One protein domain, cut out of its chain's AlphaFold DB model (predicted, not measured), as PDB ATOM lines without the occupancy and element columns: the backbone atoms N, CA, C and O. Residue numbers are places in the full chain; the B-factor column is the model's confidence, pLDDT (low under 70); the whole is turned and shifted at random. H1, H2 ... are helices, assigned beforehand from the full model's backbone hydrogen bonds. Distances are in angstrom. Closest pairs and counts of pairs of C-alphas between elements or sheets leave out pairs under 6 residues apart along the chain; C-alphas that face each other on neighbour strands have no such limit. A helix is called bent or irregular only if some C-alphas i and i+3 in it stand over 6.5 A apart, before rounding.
ATOM      1  N   THR A   2     105.633 165.313 104.928       93.06
ATOM      2  CA  THR A   2     106.508 166.133 105.803       93.06
ATOM      3  C   THR A   2     106.406 167.653 105.610       93.06
ATOM      4  O   THR A   2     106.146 168.367 106.573       93.06
ATOM      5  N   PHE A   3     106.555 168.154 104.376       93.25
ATOM      6  CA  PHE A   3     106.450 169.593 104.092       93.25
ATOM      7  C   PHE A   3     105.063 170.169 104.392       93.25
ATOM      8  O   PHE A   3     104.953 171.270 104.918       93.25
ATOM      9  N   GLN A   4     104.002 169.429 104.071       91.56
ATOM     10  CA  GLN A   4     102.638 169.896 104.288       91.56
ATOM     11  C   GLN A   4     102.274 169.891 105.773       91.56
ATOM     12  O   GLN A   4     101.751 170.898 106.226       91.56
ATOM     13  N   GLU A   5     102.619 168.841 106.527       93.69
ATOM     14  CA  GLU A   5     102.401 168.774 107.985       93.69
ATOM     15  C   GLU A   5     103.186 169.877 108.727       93.69
ATOM     16  O   GLU A   5     102.715 170.488 109.686       93.69
ATOM     17  N   LEU A   6     104.405 170.192 108.271       94.31
ATOM     18  CA  LEU A   6     105.167 171.307 108.836       94.31
ATOM     19  C   LEU A   6     104.530 172.662 108.492       94.31
ATOM     20  O   LEU A   6     104.431 173.532 109.359       94.31
ATOM     21  N   ALA A   7     104.059 172.838 107.256       92.62
ATOM     22  CA  ALA A   7     103.362 174.048 106.834       92.62
ATOM     23  C   ALA A   7     102.069 174.284 107.632       92.62
ATOM     24  O   ALA A   7     101.831 175.395 108.112       92.62
ATOM     25  N   THR A   8     101.253 173.247 107.829       92.31
ATOM     26  CA  THR A   8     100.023 173.309 108.634       92.31
ATOM     27  C   THR A   8     100.337 173.569 110.101       92.31
ATOM     28  O   THR A   8      99.740 174.475 110.684       92.31
ATOM     29  N   ARG A   9     101.345 172.905 110.687       95.31
ATOM     30  CA  ARG A   9     101.837 173.209 112.044       95.31
ATOM     31  C   ARG A   9     102.171 174.694 112.218       95.31
ATOM     32  O   ARG A   9     101.742 175.293 113.210       95.31
ATOM     33  N   VAL A  10     102.956 175.268 111.299       95.06
ATOM     34  CA  VAL A  10     103.368 176.684 111.333       95.06
ATOM     35  C   VAL A  10     102.152 177.598 111.191       95.06
ATOM     36  O   VAL A  10     101.965 178.497 112.011       95.06
ATOM     37  N   SER A  11     101.277 177.313 110.225       93.81
ATOM     38  CA  SER A  11     100.045 178.069 109.990       93.81
ATOM     39  C   SER A  11      99.120 178.077 111.214       93.81
ATOM     40  O   SER A  11      98.669 179.144 111.636       93.81
ATOM     41  N   HIS A  12      98.894 176.927 111.863       95.56
ATOM     42  CA  HIS A  12      98.097 176.846 113.091       95.56
ATOM     43  C   HIS A  12      98.716 177.666 114.219       95.56
ATOM     44  O   HIS A  12      98.031 178.476 114.846       95.56
ATOM     45  N   ARG A  13     100.029 177.531 114.435       95.19
ATOM     46  CA  ARG A  13     100.735 178.291 115.471       95.19
ATOM     47  C   ARG A  13     100.634 179.802 115.249       95.19
ATOM     48  O   ARG A  13     100.447 180.545 116.209       95.19
ATOM     49  N   ASN A  14     100.768 180.259 114.007       95.62
ATOM     50  CA  ASN A  14     100.668 181.679 113.680       95.62
ATOM     51  C   ASN A  14      99.222 182.180 113.766       95.62
ATOM     52  O   ASN A  14      98.991 183.277 114.265       95.62
ATOM     53  N   THR A  15      98.250 181.357 113.365       95.12
ATOM     54  CA  THR A  15      96.819 181.662 113.499       95.12
ATOM     55  C   THR A  15      96.434 181.881 114.960       95.12
ATOM     56  O   THR A  15      95.811 182.893 115.263       95.12
ATOM     57  N   GLY A  16      96.856 181.000 115.877       94.44
ATOM     58  CA  GLY A  16      96.587 181.151 117.314       94.44
ATOM     59  C   GLY A  16      97.057 182.500 117.865       94.44
ATOM     60  O   GLY A  16      96.275 183.235 118.469       94.44
ATOM     61  N   LYS A  17      98.294 182.892 117.531       92.12
ATOM     62  CA  LYS A  17      98.855 184.202 117.901       92.12
ATOM     63  C   LYS A  17      98.092 185.370 117.275       92.12
ATOM     64  O   LYS A  17      97.847 186.369 117.945       92.12
ATOM     65  N   ALA A  18      97.726 185.256 115.999       93.00
ATOM     66  CA  ALA A  18      97.024 186.307 115.267       93.00
ATOM     67  C   ALA A  18      95.589 186.532 115.775       93.00
ATOM     68  O   ALA A  18      95.079 187.648 115.676       93.00
ATOM     69  N   CYS A  19      94.942 185.507 116.344       91.25
ATOM     70  CA  CYS A  19      93.592 185.615 116.903       91.25
ATOM     71  C   CYS A  19      93.503 186.556 118.113       91.25
ATOM     72  O   CYS A  19      92.429 187.102 118.359       91.25
ATOM     73  N   ASN A  20      94.599 186.747 118.859       90.94
ATOM     74  CA  ASN A  20      94.642 187.577 120.069       90.94
ATOM     75  C   ASN A  20      93.516 187.238 121.077       90.94
ATOM     76  O   ASN A  20      92.951 188.116 121.732       90.94
ATOM     77  N   GLU A  21      93.178 185.949 121.170       95.81
ATOM     78  CA  GLU A  21      92.132 185.388 122.024       95.81
ATOM     79  C   GLU A  21      92.673 184.107 122.674       95.81
ATOM     80  O   GLU A  21      93.326 183.289 122.026       95.81
ATOM     81  N   THR A  22      92.448 183.960 123.980       95.88
ATOM     82  CA  THR A  22      93.127 182.948 124.801       95.88
ATOM     83  C   THR A  22      92.706 181.522 124.445       95.88
ATOM     84  O   THR A  22      93.553 180.631 124.393       95.88
ATOM     85  N   ILE A  23      91.417 181.281 124.202       96.88
ATOM     86  CA  ILE A  23      90.899 179.944 123.889       96.88
ATOM     87  C   ILE A  23      91.374 179.506 122.500       96.88
ATOM     88  O   ILE A  23      91.816 178.368 122.335       96.88
ATOM     89  N   ALA A  24      91.332 180.402 121.518       94.62
ATOM     90  CA  ALA A  24      91.801 180.167 120.162       94.62
ATOM     91  C   ALA A  24      93.300 179.848 120.130       94.62
ATOM     92  O   ALA A  24      93.689 178.877 119.481       94.62
ATOM     93  N   ASP A  25      94.130 180.594 120.866       94.94
ATOM     94  CA  ASP A  25      95.570 180.321 120.951       94.94
ATOM     95  C   ASP A  25      95.845 178.935 121.559       94.94
ATOM     96  O   ASP A  25      96.578 178.127 120.987       94.94
ATOM     97  N   GLN A  26      95.160 178.587 122.656       96.25
ATOM     98  CA  GLN A  26      95.279 177.262 123.276       96.25
ATOM     99  C   GLN A  26      94.798 176.127 122.362       96.25
ATOM    100  O   GLN A  26      95.417 175.061 122.320       96.25
ATOM    101  N   LEU A  27      93.695 176.328 121.637       97.50
ATOM    102  CA  LEU A  27      93.163 175.342 120.697       97.50
ATOM    103  C   LEU A  27      94.132 175.118 119.533       97.50
ATOM    104  O   LEU A  27      94.481 173.977 119.232       97.50
ATOM    105  N   MET A  28      94.606 176.199 118.915       97.31
ATOM    106  CA  MET A  28      95.544 176.132 117.796       97.31
ATOM    107  C   MET A  28      96.895 175.546 118.210       97.31
ATOM    108  O   MET A  28      97.507 174.819 117.429       97.31
ATOM    109  N   ALA A  29      97.345 175.787 119.445       95.62
ATOM    110  CA  ALA A  29      98.549 175.166 119.986       95.62
ATOM    111  C   ALA A  29      98.430 173.635 120.088       95.62
ATOM    112  O   ALA A  29      99.400 172.940 119.793       95.62
ATOM    113  N   ARG A  30      97.255 173.103 120.457       97.31
ATOM    114  CA  ARG A  30      97.011 171.648 120.491       97.31
ATOM    115  C   ARG A  30      97.048 171.040 119.091       97.31
ATOM    116  O   ARG A  30      97.781 170.085 118.880       97.31
ATOM    117  N   ILE A  31      96.362 171.654 118.126       97.06
ATOM    118  CA  ILE A  31      96.382 171.190 116.728       97.06
ATOM    119  C   ILE A  31      97.815 171.233 116.171       97.06
ATOM    120  O   ILE A  31      98.301 170.264 115.603       97.06
ATOM    121  N   SER A  32      98.544 172.327 116.411       95.88
ATOM    122  CA  SER A  32      99.952 172.460 116.010       95.88
ATOM    123  C   SER A  32     100.866 171.408 116.664       95.88
ATOM    124  O   SER A  32     101.896 171.035 116.092       95.88
ATOM    125  N   ALA A  33     100.521 170.918 117.859       95.94
ATOM    126  CA  ALA A  33     101.239 169.828 118.510       95.94
ATOM    127  C   ALA A  33     100.977 168.478 117.824       95.94
ATOM    128  O   ALA A  33     101.934 167.731 117.618       95.94
ATOM    129  N   ASP A  34      99.742 168.201 117.406       96.69
ATOM    130  CA  ASP A  34      99.394 166.975 116.676       96.69
ATOM    131  C   ASP A  34     100.091 166.929 115.304       96.69
ATOM    132  O   ASP A  34     100.803 165.971 114.992       96.69
ATOM    133  N   GLU A  35     100.023 168.024 114.541       95.12
ATOM    134  CA  GLU A  35     100.716 168.188 113.250       95.12
ATOM    135  C   GLU A  35     102.243 168.011 113.390       95.12
ATOM    136  O   GLU A  35     102.928 167.504 112.503       95.12
ATOM    137  N   ASN A  36     102.812 168.381 114.544       94.75
ATOM    138  CA  ASN A  36     104.229 168.154 114.816       94.75
ATOM    139  C   ASN A  36     104.584 166.673 114.941       94.75
ATOM    140  O   ASN A  36     105.663 166.276 114.504       94.75
ATOM    141  N   LEU A  37     103.716 165.873 115.565       96.75
ATOM    142  CA  LEU A  37     103.934 164.434 115.698       96.75
ATOM    143  C   LEU A  37     103.913 163.769 114.322       96.75
ATOM    144  O   LEU A  37     104.808 162.981 114.015       96.75
ATOM    145  N   HIS A  38     102.961 164.149 113.467       96.62
ATOM    146  CA  HIS A  38     102.906 163.680 112.082       96.62
ATOM    147  C   HIS A  38     104.152 164.088 111.298       96.62
ATOM    148  O   HIS A  38     104.779 163.260 110.634       96.62
ATOM    149  N   MET A  39     104.547 165.359 111.405       95.94
ATOM    150  CA  MET A  39     105.726 165.887 110.730       95.94
ATOM    151  C   MET A  39     106.990 165.125 111.137       95.94
ATOM    152  O   MET A  39     107.728 164.691 110.255       95.94
ATOM    153  N   ILE A  40     107.224 164.916 112.439       96.38
ATOM    154  CA  ILE A  40     108.382 164.159 112.943       96.38
ATOM    155  C   ILE A  40     108.370 162.736 112.388       96.38
ATOM    156  O   ILE A  40     109.384 162.289 111.856       96.38
ATOM    157  N   PHE A  41     107.222 162.057 112.447       97.81
ATOM    158  CA  PHE A  41     107.087 160.698 111.937       97.81
ATOM    159  C   PHE A  41     107.469 160.602 110.455       97.81
ATOM    160  O   PHE A  41     108.363 159.837 110.093       97.81
ATOM    161  N   TYR A  42     106.850 161.407 109.586       97.50
ATOM    162  CA  TYR A  42     107.139 161.346 108.151       97.50
ATOM    163  C   TYR A  42     108.560 161.806 107.815       97.50
ATOM    164  O   TYR A  42     109.189 161.248 106.918       97.50
ATOM    165  N   ARG A  43     109.089 162.800 108.536       97.38
ATOM    166  CA  ARG A  43     110.462 163.285 108.371       97.38
ATOM    167  C   ARG A  43     111.487 162.193 108.648       97.38
ATOM    168  O   ARG A  43     112.415 162.046 107.858       97.38
ATOM    169  N   ASP A  44     111.314 161.455 109.740       98.12
ATOM    170  CA  ASP A  44     112.273 160.439 110.179       98.12
ATOM    171  C   ASP A  44     112.173 159.175 109.308       98.12
ATOM    172  O   ASP A  44     113.190 158.574 108.967       98.12
ATOM    173  N   VAL A  45     110.971 158.826 108.829       98.00
ATOM    174  CA  VAL A  45     110.799 157.772 107.811       98.00
ATOM    175  C   VAL A  45     111.512 158.136 106.506       98.00
ATOM    176  O   VAL A  45     112.203 157.300 105.927       98.00
ATOM    177  N   SER A  46     111.375 159.379 106.031       97.75
ATOM    178  CA  SER A  46     112.089 159.836 104.832       97.75
ATOM    179  C   SER A  46     113.603 159.907 105.039       97.75
ATOM    180  O   SER A  46     114.340 159.586 104.115       97.75
ATOM    181  N   GLU A  47     114.071 160.278 106.233       98.12
ATOM    182  CA  GLU A  47     115.499 160.244 106.574       98.12
ATOM    183  C   GLU A  47     116.061 158.823 106.450       98.12
ATOM    184  O   GLU A  47     117.031 158.611 105.728       98.12
ATOM    185  N   ALA A  48     115.389 157.835 107.047       98.25
ATOM    186  CA  ALA A  48     115.782 156.434 106.905       98.25
ATOM    187  C   ALA A  48     115.753 155.964 105.438       98.25
ATOM    188  O   ALA A  48     116.596 155.173 105.021       98.25
ATOM    189  N   ALA A  49     114.815 156.466 104.626       97.94
ATOM    190  CA  ALA A  49     114.777 156.165 103.197       97.94
ATOM    191  C   ALA A  49     115.992 156.733 102.441       97.94
ATOM    192  O   ALA A  49     116.503 156.059 101.547       97.94
ATOM    193  N   PHE A  50     116.482 157.924 102.808       98.25
ATOM    194  CA  PHE A  50     117.723 158.471 102.252       98.25
ATOM    195  C   PHE A  50     118.938 157.615 102.609       98.25
ATOM    196  O   PHE A  50     119.806 157.435 101.765       98.25
ATOM    197  N   ASP A  51     118.983 157.046 103.811       97.69
ATOM    198  CA  ASP A  51     120.101 156.197 104.236       97.69
ATOM    199  C   ASP A  51     120.098 154.810 103.567       97.69
ATOM    200  O   ASP A  51     121.150 154.193 103.421       97.69
ATOM    201  N   ILE A  52     118.933 154.318 103.129       98.19
ATOM    202  CA  ILE A  52     118.793 153.010 102.462       98.19
ATOM    203  C   ILE A  52     118.912 153.126 100.936       98.19
ATOM    204  O   ILE A  52     119.549 152.290 100.295       98.19
ATOM    205  N   ALA A  53     118.247 154.116 100.338       98.19
ATOM    206  CA  ALA A  53     118.108 154.259  98.890       98.19
ATOM    207  C   ALA A  53     118.136 155.746  98.478       98.19
ATOM    208  O   ALA A  53     117.112 156.286  98.037       98.19
ATOM    209  N   PRO A  54     119.302 156.413  98.579       98.19
ATOM    210  CA  PRO A  54     119.421 157.866  98.442       98.19
ATOM    211  C   PRO A  54     118.896 158.385  97.100       98.19
ATOM    212  O   PRO A  54     118.111 159.331  97.070       98.19
ATOM    213  N   ASN A  55     119.231 157.727  95.986       98.31
ATOM    214  CA  ASN A  55     118.795 158.157  94.653       98.31
ATOM    215  C   ASN A  55     117.265 158.097  94.469       98.31
ATOM    216  O   ASN A  55     116.671 158.996  93.875       98.31
ATOM    217  N   VAL A  56     116.608 157.061  95.004       97.88
ATOM    218  CA  VAL A  56     115.142 156.899  94.911       97.88
ATOM    219  C   VAL A  56     114.427 157.916  95.802       97.88
ATOM    220  O   VAL A  56     113.418 158.513  95.407       97.88
ATOM    221  N   ALA A  57     114.965 158.143  97.002       98.06
ATOM    222  CA  ALA A  57     114.464 159.160  97.916       98.06
ATOM    223  C   ALA A  57     114.618 160.573  97.321       98.06
ATOM    224  O   ALA A  57     113.667 161.355  97.364       98.06
ATOM    225  N   MET A  58     115.759 160.869  96.683       98.31
ATOM    226  CA  MET A  58     116.012 162.138  95.993       98.31
ATOM    227  C   MET A  58     115.008 162.388  94.868       98.31
ATOM    228  O   MET A  58     114.431 163.470  94.807       98.31
ATOM    229  N   TRP A  59     114.716 161.383  94.039       98.00
ATOM    230  CA  TRP A  59     113.699 161.512  92.988       98.00
ATOM    231  C   TRP A  59     112.334 161.921  93.552       98.00
ATOM    232  O   TRP A  59     111.660 162.816  93.036       98.00
ATOM    233  N   SER A  60     111.937 161.295  94.660       96.94
ATOM    234  CA  SER A  60     110.667 161.592  95.325       96.94
ATOM    235  C   SER A  60     110.651 163.006  95.910       96.94
ATOM    236  O   SER A  60     109.662 163.724  95.758       96.94
ATOM    237  N   LEU A  61     111.747 163.420  96.550       97.69
ATOM    238  CA  LEU A  61     111.912 164.764  97.097       97.69
ATOM    239  C   LEU A  61     111.847 165.833  96.003       97.69
ATOM    240  O   LEU A  61     111.061 166.775  96.113       97.69
ATOM    241  N   HIS A  62     112.649 165.663  94.952       97.69
ATOM    242  CA  HIS A  62     112.715 166.565  93.807       97.69
ATOM    243  C   HIS A  62     111.334 166.767  93.191       97.69
ATOM    244  O   HIS A  62     110.856 167.899  93.079       97.69
ATOM    245  N   ARG A  63     110.627 165.663  92.918       96.00
ATOM    246  CA  ARG A  63     109.263 165.701  92.391       96.00
ATOM    247  C   ARG A  63     108.313 166.469  93.306       96.00
ATOM    248  O   ARG A  63     107.515 167.251  92.801       96.00
ATOM    249  N   VAL A  64     108.370 166.252  94.620       94.00
ATOM    250  CA  VAL A  64     107.490 166.944  95.575       94.00
ATOM    251  C   VAL A  64     107.763 168.444  95.597       94.00
ATOM    252  O   VAL A  64     106.807 169.209  95.543       94.00
ATOM    253  N   LEU A  65     109.026 168.871  95.656       94.25
ATOM    254  CA  LEU A  65     109.368 170.291  95.771       94.25
ATOM    255  C   LEU A  65     109.142 171.068  94.472       94.25
ATOM    256  O   LEU A  65     108.600 172.167  94.518       94.25
ATOM    257  N   ARG A  66     109.459 170.487  93.311       93.75
ATOM    258  CA  ARG A  66     109.207 171.131  92.009       93.75
ATOM    259  C   ARG A  66     107.724 171.244  91.647       93.75
ATOM    260  O   ARG A  66     107.376 172.058  90.802       93.75
ATOM    261  N   HIS A  67     106.859 170.447  92.275       89.06
ATOM    262  CA  HIS A  67     105.413 170.445  92.017       89.06
ATOM    263  C   HIS A  67     104.599 170.788  93.268       89.06
ATOM    264  O   HIS A  67     103.415 170.443  93.353       89.06
ATOM    265  N   PHE A  68     105.226 171.417  94.264       83.75
ATOM    266  CA  PHE A  68     104.542 171.750  95.498       83.75
ATOM    267  C   PHE A  68     103.476 172.808  95.220       83.75
ATOM    268  O   PHE A  68     103.774 173.922  94.800       83.75
ATOM    269  N   LYS A  69     102.218 172.460  95.491       76.12
ATOM    270  CA  LYS A  69     101.090 173.388  95.434       76.12
ATOM    271  C   LYS A  69     100.569 173.622  96.834       76.12
ATOM    272  O   LYS A  69     100.395 172.674  97.604       76.12
ATOM    273  N   PRO A  76      87.326 178.533  95.979       84.31
ATOM    274  CA  PRO A  76      86.896 179.779  95.355       84.31
ATOM    275  C   PRO A  76      87.502 181.004  96.048       84.31
ATOM    276  O   PRO A  76      87.562 181.075  97.285       84.31
ATOM    277  N   GLU A  77      87.952 181.961  95.236       84.06
ATOM    278  CA  GLU A  77      88.655 183.171  95.678       84.06
ATOM    279  C   GLU A  77      89.940 182.891  96.482       84.06
ATOM    280  O   GLU A  77      90.349 183.712  97.308       84.06
ATOM    281  N   PHE A  78      90.603 181.747  96.255       80.81
ATOM    282  CA  PHE A  78      91.841 181.389  96.957       80.81
ATOM    283  C   PHE A  78      92.879 182.510  96.909       80.81
ATOM    284  O   PHE A  78      93.418 182.881  97.945       80.81
ATOM    285  N   ARG A  79      93.079 183.114  95.733       79.38
ATOM    286  CA  ARG A  79      93.997 184.244  95.526       79.38
ATOM    287  C   ARG A  79      93.786 185.362  96.543       79.38
ATOM    288  O   ARG A  79      94.716 185.792  97.214       79.38
ATOM    289  N   ARG A  80      92.535 185.771  96.725       84.31
ATOM    290  CA  ARG A  80      92.161 186.821  97.668       84.31
ATOM    291  C   ARG A  80      92.387 186.409  99.120       84.31
ATOM    292  O   ARG A  80      92.906 187.187  99.920       84.31
ATOM    293  N   LYS A  81      92.028 185.172  99.460       85.38
ATOM    294  CA  LYS A  81      92.258 184.600 100.794       85.38
ATOM    295  C   LYS A  81      93.750 184.495 101.107       85.38
ATOM    296  O   LYS A  81      94.142 184.817 102.222       85.38
ATOM    297  N   ALA A  82      94.577 184.135 100.128       84.94
ATOM    298  CA  ALA A  82      96.026 184.054 100.269       84.94
ATOM    299  C   ALA A  82      96.638 185.415 100.633       84.94
ATOM    300  O   ALA A  82      97.459 185.483 101.545       84.94
ATOM    301  N   VAL A  83      96.172 186.512 100.016       86.75
ATOM    302  CA  VAL A  83      96.593 187.873 100.401       86.75
ATOM    303  C   VAL A  83      96.257 188.166 101.864       86.75
ATOM    304  O   VAL A  83      97.108 188.658 102.600       86.75
ATOM    305  N   ILE A  84      95.041 187.838 102.309       89.69
ATOM    306  CA  ILE A  84      94.602 188.066 103.697       89.69
ATOM    307  C   ILE A  84      95.455 187.260 104.684       89.69
ATOM    308  O   ILE A  84      95.916 187.810 105.682       89.69
ATOM    309  N   ILE A  85      95.694 185.979 104.395       89.75
ATOM    310  CA  ILE A  85      96.514 185.075 105.216       89.75
ATOM    311  C   ILE A  85      97.945 185.615 105.340       89.75
ATOM    312  O   ILE A  85      98.485 185.696 106.445       89.75
ATOM    313  N   ALA A  86      98.535 186.044 104.224       90.94
ATOM    314  CA  ALA A  86      99.887 186.578 104.206       90.94
ATOM    315  C   ALA A  86     100.004 187.913 104.946       90.94
ATOM    316  O   ALA A  86     100.944 188.128 105.713       90.94
ATOM    317  N   VAL A  87      99.053 188.825 104.742       90.56
ATOM    318  CA  VAL A  87      99.014 190.127 105.423       90.56
ATOM    319  C   VAL A  87      98.779 189.958 106.921       90.56
ATOM    320  O   VAL A  87      99.398 190.664 107.712       90.56
ATOM    321  N   GLY A  88      97.956 188.984 107.313       91.19
ATOM    322  CA  GLY A  88      97.755 188.589 108.706       91.19
ATOM    323  C   GLY A  88      98.958 187.886 109.343       91.19
ATOM    324  O   GLY A  88      98.894 187.549 110.521       91.19
ATOM    325  N   GLY A  89     100.042 187.650 108.593       91.19
ATOM    326  CA  GLY A  89     101.252 186.996 109.095       91.19
ATOM    327  C   GLY A  89     101.066 185.512 109.418       91.19
ATOM    328  O   GLY A  89     101.861 184.944 110.158       91.19
ATOM    329  N   VAL A  90     100.012 184.883 108.890       93.50
ATOM    330  CA  VAL A  90      99.710 183.473 109.161       93.50
ATOM    331  C   VAL A  90     100.610 182.570 108.325       93.50
ATOM    332  O   VAL A  90     101.250 181.665 108.863       93.50
ATOM    333  N   TYR A  91     100.669 182.830 107.018       91.88
ATOM    334  CA  TYR A  91     101.468 182.049 106.083       91.88
ATOM    335  C   TYR A  91     101.732 182.827 104.791       91.88
ATOM    336  O   TYR A  91     100.812 183.400 104.209       91.88
ATOM    337  N   ASP A  92     102.976 182.829 104.325       91.69
ATOM    338  CA  ASP A  92     103.381 183.363 103.027       91.69
ATOM    339  C   ASP A  92     104.602 182.602 102.483       91.69
ATOM    340  O   ASP A  92     105.078 181.650 103.106       91.69
ATOM    341  N   VAL A  93     105.079 182.978 101.293       90.62
ATOM    342  CA  VAL A  93     106.195 182.287 100.627       90.62
ATOM    343  C   VAL A  93     107.500 182.368 101.430       90.62
ATOM    344  O   VAL A  93     108.253 181.397 101.450       90.62
ATOM    345  N   ARG A  94     107.733 183.463 102.170       94.00
ATOM    346  CA  ARG A  94     108.909 183.612 103.039       94.00
ATOM    347  C   ARG A  94     108.840 182.630 104.199       94.00
ATOM    348  O   ARG A  94     109.808 181.917 104.450       94.00
ATOM    349  N   ILE A  95     107.687 182.554 104.864       94.06
ATOM    350  CA  ILE A  95     107.443 181.574 105.931       94.06
ATOM    351  C   ILE A  95     107.591 180.147 105.383       94.06
ATOM    352  O   ILE A  95     108.221 179.309 106.021       94.06
ATOM    353  N   HIS A  96     107.071 179.856 104.187       93.62
ATOM    354  CA  HIS A  96     107.246 178.540 103.569       93.62
ATOM    355  C   HIS A  96     108.726 178.203 103.338       93.62
ATOM    356  O   HIS A  96     109.182 177.114 103.684       93.62
ATOM    357  N   LEU A  97     109.501 179.136 102.790       94.62
ATOM    358  CA  LEU A  97     110.914 178.912 102.519       94.62
ATOM    359  C   LEU A  97     111.717 178.679 103.809       94.62
ATOM    360  O   LEU A  97     112.421 177.673 103.921       94.62
ATOM    361  N   GLU A  98     111.593 179.585 104.781       97.06
ATOM    362  CA  GLU A  98     112.422 179.609 105.994       97.06
ATOM    363  C   GLU A  98     111.990 178.600 107.055       97.06
ATOM    364  O   GLU A  98     112.840 177.955 107.667       97.06
ATOM    365  N   ASP A  99     110.683 178.431 107.263       96.31
ATOM    366  CA  ASP A  99     110.161 177.630 108.373       96.31
ATOM    367  C   ASP A  99     109.745 176.219 107.940       96.31
ATOM    368  O   ASP A  99     109.530 175.356 108.796       96.31
ATOM    369  N   VAL A 100     109.646 175.954 106.629       95.19
ATOM    370  CA  VAL A 100     109.203 174.657 106.092       95.19
ATOM    371  C   VAL A 100     110.268 173.994 105.223       95.19
ATOM    372  O   VAL A 100     110.722 172.896 105.550       95.19
ATOM    373  N   VAL A 101     110.691 174.629 104.128       96.38
ATOM    374  CA  VAL A 101     111.571 173.985 103.136       96.38
ATOM    375  C   VAL A 101     113.007 173.873 103.647       96.38
ATOM    376  O   VAL A 101     113.530 172.759 103.764       96.38
ATOM    377  N   LYS A 102     113.639 175.001 104.007       97.69
ATOM    378  CA  LYS A 102     115.031 175.035 104.493       97.69
ATOM    379  C   LYS A 102     115.260 174.098 105.693       97.69
ATOM    380  O   LYS A 102     116.230 173.337 105.651       97.69
ATOM    381  N   PRO A 103     114.398 174.052 106.732       97.94
ATOM    382  CA  PRO A 103     114.629 173.196 107.895       97.94
ATOM    383  C   PRO A 103     114.563 171.702 107.571       97.94
ATOM    384  O   PRO A 103     115.338 170.922 108.126       97.94
ATOM    385  N   VAL A 104     113.670 171.296 106.664       97.69
ATOM    386  CA  VAL A 104     113.528 169.893 106.255       97.69
ATOM    387  C   VAL A 104     114.715 169.456 105.395       97.69
ATOM    388  O   VAL A 104     115.324 168.426 105.689       97.69
ATOM    389  N   LEU A 105     115.114 170.263 104.405       98.25
ATOM    390  CA  LEU A 105     116.302 169.983 103.588       98.25
ATOM    391  C   LEU A 105     117.577 169.928 104.435       98.25
ATOM    392  O   LEU A 105     118.412 169.043 104.245       98.25
ATOM    393  N   LYS A 106     117.693 170.826 105.422       98.31
ATOM    394  CA  LYS A 106     118.784 170.818 106.398       98.31
ATOM    395  C   LYS A 106     118.774 169.557 107.259       98.31
ATOM    396  O   LYS A 106     119.830 168.968 107.461       98.31
ATOM    397  N   LYS A 107     117.610 169.111 107.752       97.62
ATOM    398  CA  LYS A 107     117.512 167.878 108.557       97.62
ATOM    399  C   LYS A 107     118.045 166.666 107.798       97.62
ATOM    400  O   LYS A 107     118.788 165.887 108.382       97.62
ATOM    401  N   TRP A 108     117.680 166.519 106.527       98.44
ATOM    402  CA  TRP A 108     118.144 165.413 105.682       98.44
ATOM    403  C   TRP A 108     119.535 165.643 105.077       98.44
ATOM    404  O   TRP A 108     120.035 164.777 104.361       98.44
ATOM    405  N   ARG A 109     120.164 166.792 105.373       98.31
ATOM    406  CA  ARG A 109     121.486 167.198 104.875       98.31
ATOM    407  C   ARG A 109     121.588 167.158 103.350       98.31
ATOM    408  O   ARG A 109     122.621 166.788 102.807       98.31
ATOM    409  N   ILE A 110     120.516 167.529 102.646       98.31
ATOM    410  CA  ILE A 110     120.384 167.276 101.202       98.31
ATOM    411  C   ILE A 110     121.553 167.830 100.390       98.31
ATOM    412  O   ILE A 110     121.995 167.150  99.479       98.31
ATOM    413  N   PHE A 111     122.091 169.000 100.733       98.00
ATOM    414  CA  PHE A 111     123.207 169.618 100.005       98.00
ATOM    415  C   PHE A 111     124.601 169.229 100.524       98.00
ATOM    416  O   PHE A 111     125.601 169.651  99.957       98.00
ATOM    417  N   GLU A 112     124.680 168.446 101.600       97.00
ATOM    418  CA  GLU A 112     125.946 167.995 102.205       97.00
ATOM    419  C   GLU A 112     126.242 166.521 101.888       97.00
ATOM    420  O   GLU A 112     127.319 166.022 102.205       97.00
ATOM    421  N   ARG A 113     125.275 165.807 101.302       96.50
ATOM    422  CA  ARG A 113     125.399 164.400 100.920       96.50
ATOM    423  C   ARG A 113     126.214 164.238  99.639       96.50
ATOM    424  O   ARG A 113     125.998 164.965  98.670       96.50
ATOM    425  N   ASP A 114     127.089 163.240  99.639       96.25
ATOM    426  CA  ASP A 114     127.971 162.835  98.540       96.25
ATOM    427  C   ASP A 114     127.603 161.456  97.954       96.25
ATOM    428  O   ASP A 114     128.300 160.931  97.088       96.25
ATOM    429  N   ASP A 115     126.483 160.877  98.397       97.12
ATOM    430  CA  ASP A 115     126.017 159.536  98.034       97.12
ATOM    431  C   ASP A 115     124.938 159.518  96.936       97.12
ATOM    432  O   ASP A 115     124.357 158.469  96.638       97.12
ATOM    433  N   PHE A 116     124.687 160.663  96.293       97.88
ATOM    434  CA  PHE A 116     123.840 160.753  95.105       97.88
ATOM    435  C   PHE A 116     124.642 160.507  93.828       97.88
ATOM    436  O   PHE A 116     125.741 161.022  93.643       97.88
ATOM    437  N   THR A 117     124.064 159.752  92.895       96.44
ATOM    438  CA  THR A 117     124.728 159.400  91.631       96.44
ATOM    439  C   THR A 117     123.809 159.593  90.434       96.44
ATOM    440  O   THR A 117     122.599 159.381  90.535       96.44
ATOM    441  N   GLY A 118     124.383 159.903  89.269       96.44
ATOM    442  CA  GLY A 118     123.630 160.026  88.020       96.44
ATOM    443  C   GLY A 118     122.577 161.133  88.095       96.44
ATOM    444  O   GLY A 118     122.874 162.249  88.509       96.44
ATOM    445  N   GLU A 119     121.337 160.814  87.720       97.44
ATOM    446  CA  GLU A 119     120.223 161.774  87.710       97.44
ATOM    447  C   GLU A 119     119.943 162.382  89.096       97.44
ATOM    448  O   GLU A 119     119.605 163.556  89.192       97.44
ATOM    449  N   ALA A 120     120.153 161.631  90.182       98.06
ATOM    450  CA  ALA A 120     119.935 162.139  91.535       98.06
ATOM    451  C   ALA A 120     120.927 163.250  91.924       98.06
ATOM    452  O   ALA A 120     120.545 164.181  92.629       98.06
ATOM    453  N   ALA A 121     122.173 163.185  91.442       98.00
ATOM    454  CA  ALA A 121     123.153 164.249  91.660       98.00
ATOM    455  C   ALA A 121     122.742 165.529  90.914       98.00
ATOM    456  O   ALA A 121     122.751 166.616  91.482       98.00
ATOM    457  N   TRP A 122     122.254 165.391  89.678       98.06
ATOM    458  CA  TRP A 122     121.669 166.516  88.947       98.06
ATOM    459  C   TRP A 122     120.440 167.103  89.667       98.06
ATOM    460  O   TRP A 122     120.305 168.318  89.768       98.06
ATOM    461  N   MET A 123     119.562 166.264  90.228       98.50
ATOM    462  CA  MET A 123     118.403 166.728  91.005       98.50
ATOM    463  C   MET A 123     118.808 167.499  92.264       98.50
ATOM    464  O   MET A 123     118.109 168.435  92.647       98.50
ATOM    465  N   GLN A 124     119.918 167.132  92.908       98.19
ATOM    466  CA  GLN A 124     120.467 167.873  94.045       98.19
ATOM    467  C   GLN A 124     120.877 169.295  93.627       98.19
ATOM    468  O   GLN A 124     120.517 170.257  94.308       98.19
ATOM    469  N   GLU A 125     121.567 169.441  92.492       97.94
ATOM    470  CA  GLU A 125     121.923 170.747  91.917       97.94
ATOM    471  C   GLU A 125     120.675 171.547  91.510       97.94
ATOM    472  O   GLU A 125     120.560 172.734  91.818       97.94
ATOM    473  N   ASP A 126     119.696 170.896  90.880       98.31
ATOM    474  CA  ASP A 126     118.434 171.525  90.487       98.31
ATOM    475  C   ASP A 126     117.611 171.996  91.700       98.31
ATOM    476  O   ASP A 126     116.993 173.062  91.661       98.31
ATOM    477  N   LEU A 127     117.646 171.259  92.815       98.06
ATOM    478  CA  LEU A 127     117.055 171.710  94.074       98.06
ATOM    479  C   LEU A 127     117.775 172.935  94.639       98.06
ATOM    480  O   LEU A 127     117.106 173.793  95.207       98.06
ATOM    481  N   ALA A 128     119.094 173.063  94.480       97.88
ATOM    482  CA  ALA A 128     119.803 174.276  94.890       97.88
ATOM    483  C   ALA A 128     119.338 175.489  94.066       97.88
ATOM    484  O   ALA A 128     119.063 176.547  94.630       97.88
ATOM    485  N   LEU A 129     119.132 175.311  92.755       97.88
ATOM    486  CA  LEU A 129     118.543 176.346  91.899       97.88
ATOM    487  C   LEU A 129     117.119 176.712  92.333       97.88
ATOM    488  O   LEU A 129     116.787 177.895  92.385       97.88
ATOM    489  N   LEU A 130     116.290 175.726  92.692       96.62
ATOM    490  CA  LEU A 130     114.953 175.980  93.238       96.62
ATOM    491  C   LEU A 130     115.014 176.847  94.507       96.62
ATOM    492  O   LEU A 130     114.173 177.726  94.679       96.62
ATOM    493  N   MET A 131     115.997 176.636  95.388       97.38
ATOM    494  CA  MET A 131     116.154 177.462  96.590       97.38
ATOM    495  C   MET A 131     116.436 178.929  96.245       97.38
ATOM    496  O   MET A 131     115.820 179.819  96.832       97.38
ATOM    497  N   ASP A 132     117.303 179.183  95.263       97.50
ATOM    498  CA  ASP A 132     117.593 180.538  94.781       97.50
ATOM    499  C   ASP A 132     116.385 181.186  94.090       97.50
ATOM    500  O   ASP A 132     116.178 182.400  94.163       97.50
ATOM    501  N   GLU A 133     115.590 180.391  93.371       95.81
ATOM    502  CA  GLU A 133     114.344 180.836  92.747       95.81
ATOM    503  C   GLU A 133     113.322 181.260  93.807       95.81
ATOM    504  O   GLU A 133     112.813 182.381  93.738       95.81
ATOM    505  N   LEU A 134     113.093 180.421  94.822       93.81
ATOM    506  CA  LEU A 134     112.186 180.715  95.934       93.81
ATOM    507  C   LEU A 134     112.627 181.955  96.718       93.81
ATOM    508  O   LEU A 134     111.789 182.772  97.099       93.81
ATOM    509  N   GLU A 135     113.930 182.145  96.929       95.94
ATOM    510  CA  GLU A 135     114.471 183.334  97.596       95.94
ATOM    511  C   GLU A 135     114.107 184.619  96.826       95.94
ATOM    512  O   GLU A 135     113.551 185.563  97.392       95.94
ATOM    513  N   LYS A 136     114.297 184.624  95.500       95.94
ATOM    514  CA  LYS A 136     113.906 185.748  94.625       95.94
ATOM    515  C   LYS A 136     112.396 185.974  94.603       95.94
ATOM    516  O   LYS A 136     111.933 187.103  94.420       95.94
ATOM    517  N   GLU A 137     111.603 184.913  94.711       90.62
ATOM    518  CA  GLU A 137     110.148 185.024  94.829       90.62
ATOM    519  C   GLU A 137     109.738 185.657  96.156       90.62
ATOM    520  O   GLU A 137     108.864 186.530  96.155       90.62
ATOM    521  N   CYS A 138     110.416 185.315  97.254       92.81
ATOM    522  CA  CYS A 138     110.203 185.948  98.553       92.81
ATOM    523  C   CYS A 138     110.454 187.458  98.496       92.81
ATOM    524  O   CYS A 138     109.591 188.228  98.913       92.81
ATOM    525  N   GLU A 139     111.564 187.900  97.900       94.44
ATOM    526  CA  GLU A 139     111.877 189.331  97.750       94.44
ATOM    527  C   GLU A 139     110.785 190.087  96.973       94.44
ATOM    528  O   GLU A 139     110.319 191.161  97.374       94.44
ATOM    529  N   LYS A 140     110.325 189.512  95.854       91.06
ATOM    530  CA  LYS A 140     109.241 190.093  95.043       91.06
ATOM    531  C   LYS A 140     107.929 190.145  95.818       91.06
ATOM    532  O   LYS A 140     107.197 191.134  95.712       91.06
ATOM    533  N   PHE A 141     107.624 189.087  96.567       89.62
ATOM    534  CA  PHE A 141     106.422 188.996  97.382       89.62
ATOM    535  C   PHE A 141     106.411 190.064  98.473       89.62
ATOM    536  O   PHE A 141     105.436 190.804  98.597       89.62
ATOM    537  N   GLU A 142     107.504 190.190  99.222       90.94
ATOM    538  CA  GLU A 142     107.661 191.163 100.304       90.94
ATOM    539  C   GLU A 142     107.507 192.596  99.788       90.94
ATOM    540  O   GLU A 142     106.741 193.377 100.357       90.94
ATOM    541  N   ALA A 143     108.124 192.921  98.648       91.69
ATOM    542  CA  ALA A 143     107.959 194.225  98.011       91.69
ATOM    543  C   ALA A 143     106.495 194.503  97.607       91.69
ATOM    544  O   ALA A 143     106.002 195.622  97.770       91.69
ATOM    545  N   SER A 144     105.778 193.503  97.086       88.50
ATOM    546  CA  SER A 144     104.351 193.625  96.746       88.50
ATOM    547  C   SER A 144     103.466 193.778  97.984       88.50
ATOM    548  O   SER A 144     102.609 194.664  98.015       88.50
ATOM    549  N   LYS A 145     103.703 192.972  99.025       87.12
ATOM    550  CA  LYS A 145     103.005 193.039 100.315       87.12
ATOM    551  C   LYS A 145     103.200 194.405 100.976       87.12
ATOM    552  O   LYS A 145     102.228 194.994 101.441       87.12
ATOM    553  N   GLN A 146     104.411 194.955 100.938       89.94
ATOM    554  CA  GLN A 146     104.710 196.279 101.483       89.94
ATOM    555  C   GLN A 146     103.934 197.392 100.761       89.94
ATOM    556  O   GLN A 146     103.259 198.191 101.412       89.94
ATOM    557  N   ARG A 147     103.932 197.401  99.419       90.12
ATOM    558  CA  ARG A 147     103.135 198.365  98.631       90.12
ATOM    559  C   ARG A 147     101.642 198.282  98.952       90.12
ATOM    560  O   ARG A 147     100.970 199.308  99.055       90.12
ATOM    561  N   TYR A 148     101.122 197.068  99.119       88.12
ATOM    562  CA  TYR A 148      99.729 196.839  99.493       88.12
ATOM    563  C   TYR A 148      99.398 197.433 100.874       88.12
ATOM    564  O   TYR A 148      98.391 198.130 101.028       88.12
ATOM    565  N   LEU A 149     100.267 197.226 101.868       88.31
ATOM    566  CA  LEU A 149     100.111 197.787 103.213       88.31
ATOM    567  C   LEU A 149     100.170 199.323 103.218       88.31
ATOM    568  O   LEU A 149      99.337 199.968 103.858       88.31
ATOM    569  N   GLU A 150     101.100 199.920 102.471       90.94
ATOM    570  CA  GLU A 150     101.230 201.378 102.336       90.94
ATOM    571  C   GLU A 150      99.972 202.013 101.739       90.94
ATOM    572  O   GLU A 150      99.479 203.026 102.244       90.94
ATOM    573  N   ARG A 151      99.399 201.391 100.701       87.81
ATOM    574  CA  ARG A 151      98.146 201.852 100.094       87.81
ATOM    575  C   ARG A 151      96.968 201.752 101.052       87.81
ATOM    576  O   ARG A 151      96.195 202.705 101.148       87.81
ATOM    577  N   GLN A 152      96.844 200.660 101.805       86.88
ATOM    578  CA  GLN A 152      95.803 200.548 102.829       86.88
ATOM    579  C   GLN A 152      95.942 201.619 103.916       86.88
ATOM    580  O   GLN A 152      94.948 202.228 104.320       86.88
ATOM    581  N   ALA A 153      97.169 201.905 104.354       86.31
ATOM    582  CA  ALA A 153      97.432 202.965 105.321       86.31
ATOM    583  C   ALA A 153      97.081 204.357 104.762       86.31
ATOM    584  O   ALA A 153      96.469 205.166 105.463       86.31
ATOM    585  N   ALA A 154      97.414 204.632 103.497       85.31
ATOM    586  CA  ALA A 154      97.084 205.886 102.820       85.31
ATOM    587  C   ALA A 154      95.571 206.054 102.590       85.31
ATOM    588  O   ALA A 154      95.032 207.139 102.814       85.31
ATOM    589  N   GLY A 155      94.874 204.979 102.207       78.31
ATOM    590  CA  GLY A 155      93.417 204.949 102.068       78.31
ATOM    591  C   GLY A 155      92.710 205.212 103.396       78.31
ATOM    592  O   GLY A 155      91.825 206.061 103.465       78.31
ATOM    593  N   ARG A 156      93.179 204.590 104.487       67.50
ATOM    594  CA  ARG A 156      92.649 204.817 105.843       67.50
ATOM    595  C   ARG A 156      92.860 206.251 106.340       67.50
ATOM    596  O   ARG A 156      92.039 206.748 107.099       67.50
ATOM    597  N   ARG A 157      93.931 206.928 105.903       61.22
ATOM    598  CA  ARG A 157      94.189 208.349 106.211       61.22
ATOM    599  C   ARG A 157      93.327 209.324 105.396       61.22
ATOM    600  O   ARG A 157      93.211 210.477 105.797       61.22
ATOM    601  N   ARG A 158      92.743 208.896 104.269       58.50
ATOM    602  CA  ARG A 158      91.946 209.743 103.360       58.50
ATOM    603  C   ARG A 158      90.426 209.638 103.548       58.50
ATOM    604  O   ARG A 158      89.712 210.408 102.914       58.50
ATOM    605  N   SER A 174      95.601 190.822  92.535       42.50
ATOM    606  CA  SER A 174      96.280 189.970  91.562       42.50
ATOM    607  C   SER A 174      97.794 189.964  91.756       42.50
ATOM    608  O   SER A 174      98.356 188.890  91.758       42.50
ATOM    609  N   ALA A 175      98.474 191.086  92.019       46.16
ATOM    610  CA  ALA A 175      99.939 191.099  92.151       46.16
ATOM    611  C   ALA A 175     100.480 190.326  93.374       46.16
ATOM    612  O   ALA A 175     101.513 189.663  93.276       46.16
ATOM    613  N   VAL A 176      99.804 190.398  94.527       51.78
ATOM    614  CA  VAL A 176     100.193 189.626  95.725       51.78
ATOM    615  C   VAL A 176      99.800 188.153  95.564       51.78
ATOM    616  O   VAL A 176     100.556 187.265  95.955       51.78
ATOM    617  N   ALA A 177      98.657 187.878  94.929       51.44
ATOM    618  CA  ALA A 177      98.236 186.514  94.645       51.44
ATOM    619  C   ALA A 177      99.041 185.842  93.523       51.44
ATOM    620  O   ALA A 177      99.305 184.655  93.623       51.44
ATOM    621  N   ASP A 178      99.464 186.574  92.492       43.59
ATOM    622  CA  ASP A 178     100.227 186.068  91.346       43.59
ATOM    623  C   ASP A 178     101.634 185.636  91.770       43.59
ATOM    624  O   ASP A 178     102.222 184.784  91.120       43.59
ATOM    625  N   VAL A 179     102.194 186.188  92.852       46.03
ATOM    626  CA  VAL A 179     103.468 185.700  93.410       46.03
ATOM    627  C   VAL A 179     103.255 184.465  94.290       46.03
ATOM    628  O   VAL A 179     104.054 183.542  94.210       46.03
ATOM    629  N   ALA A 180     102.152 184.386  95.045       43.34
ATOM    630  CA  ALA A 180     101.761 183.148  95.732       43.34
ATOM    631  C   ALA A 180     101.433 182.008  94.738       43.34
ATOM    632  O   ALA A 180     101.648 180.834  95.042       43.34
ATOM    633  N   ASP A 181     100.944 182.368  93.548       43.81
ATOM    634  CA  ASP A 181     100.629 181.474  92.430       43.81
ATOM    635  C   ASP A 181     101.866 181.129  91.587       43.81
ATOM    636  O   ASP A 181     101.920 180.046  91.037       43.81
ATOM    637  N   ARG A 182     102.897 181.983  91.484       43.59
ATOM    638  CA  ARG A 182     104.086 181.734  90.630       43.59
ATOM    639  C   ARG A 182     104.991 180.592  91.084       43.59
ATOM    640  O   ARG A 182     105.677 180.034  90.227       43.59
ATOM    641  N   SER A 183     104.846 180.148  92.328       40.59
ATOM    642  CA  SER A 183     105.271 178.817  92.775       40.59
ATOM    643  C   SER A 183     104.762 177.678  91.852       40.59
ATOM    644  O   SER A 183     105.319 176.586  91.877       40.59
ATOM    645  N   ASP A 184     103.738 177.911  91.007       40.50
ATOM    646  CA  ASP A 184     103.214 176.966  90.002       40.50
ATOM    647  C   ASP A 184     104.058 176.825  88.724       40.50
ATOM    648  O   ASP A 184     103.777 175.928  87.928       40.50
TER     649      ASP A 184
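AT A GLANCE: This is residues 2 to 69, 76 to 158 and 174 to 184 of the 224 residues of the protein "Putative acyl-[acyl-carrier-protein] desaturase desA1" of Mycobacterium xenopi 4042 (UniProt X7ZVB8). A long, loosely layered up-and-down bundle of helices has the H1 and H2 hairpin along one side and the long H6 along the other, with H3 and H5 between them. Short H4 and H7 pack on each other nearly at right angles beside H6, and residues 150 to 158 of H6 stick out beyond the body. The printed part has 162 residues with seven named helices, H1 to H7 in chain order, and no named strand; its class is all helix. It is only just compact, close to loose, with a radius of gyration of the C-alphas of 18.0 A and spans of 61 by 35 by 28 A.

HOW THE PARTS SIT: H1, residues 2 to 19, and H2, residues 22 to 52, form a hairpin and touch, closest at the C-alphas of Gly 16 and Asp 25, 3.9 A, at a shallow tilt of 16 degrees, opposite ways. H3 is residues 54 to 66, and H2 and H3 form a second hairpin at a steep tilt of 40 degrees; they touch with residues 46 to 50 and 56 to 58 alone, closest at the C-alphas of Phe 50 and Ala 57, 5.5 A. H5, residues 93 to 107, touches residues 2 to 10 of H1, closest at the C-alphas of Ala 7 and Val 100, 5.9 A. The hub is H6, residues 119 to 158. H6 touches H3 with residues 119 to 130 alone, closest at the C-alphas of Asn 55 and Ala 120, 5.2 A. H5 and H6 form a hairpin at a shallow tilt of 28 degrees, with the C-alphas of Arg 94 and Cys 138 closest at 5.2 A. H7, residues 174 to 182, touches H6, closest at the C-alphas of Ser 144 and Val 176, 5.9 A. H4, residues 78 to 87, touches H7 about perpendicular at 81 degrees, with the C-alphas of Arg 79 and Ala 177 closest at 4.9 A. Every O i to N i+4 pair is within hydrogen-bond range in H1, H2, H3, H4 and H6, against 7 of 11 in H5 and 4 of 5 in H7.

IN THESE COORDINATES: H1 begins at C-alpha 2 (106.508, 166.133, 105.803) and is 25.9 A long. H2 is 45.3 A long and H3 17.9 A. H5, 20.0 A, is only just irregular: C-alphas 99 and 102 are 6.7 A apart. H6 is 57.8 A long and ends at C-alpha 158 (91.946, 209.743, 103.360). H4 and H7 are shorter.

THE WHOLE: The C-alphas of Ile 52 and Arg 158 are the farthest apart, 62.8 A. Residues 70 to 75 and 159 to 173 are not printed, with C-alpha gaps of 15.6 A and 23.4 A. The link from H5 to H6 is long. Residues 156 to 158 and 174 to 184 have pLDDT under 70.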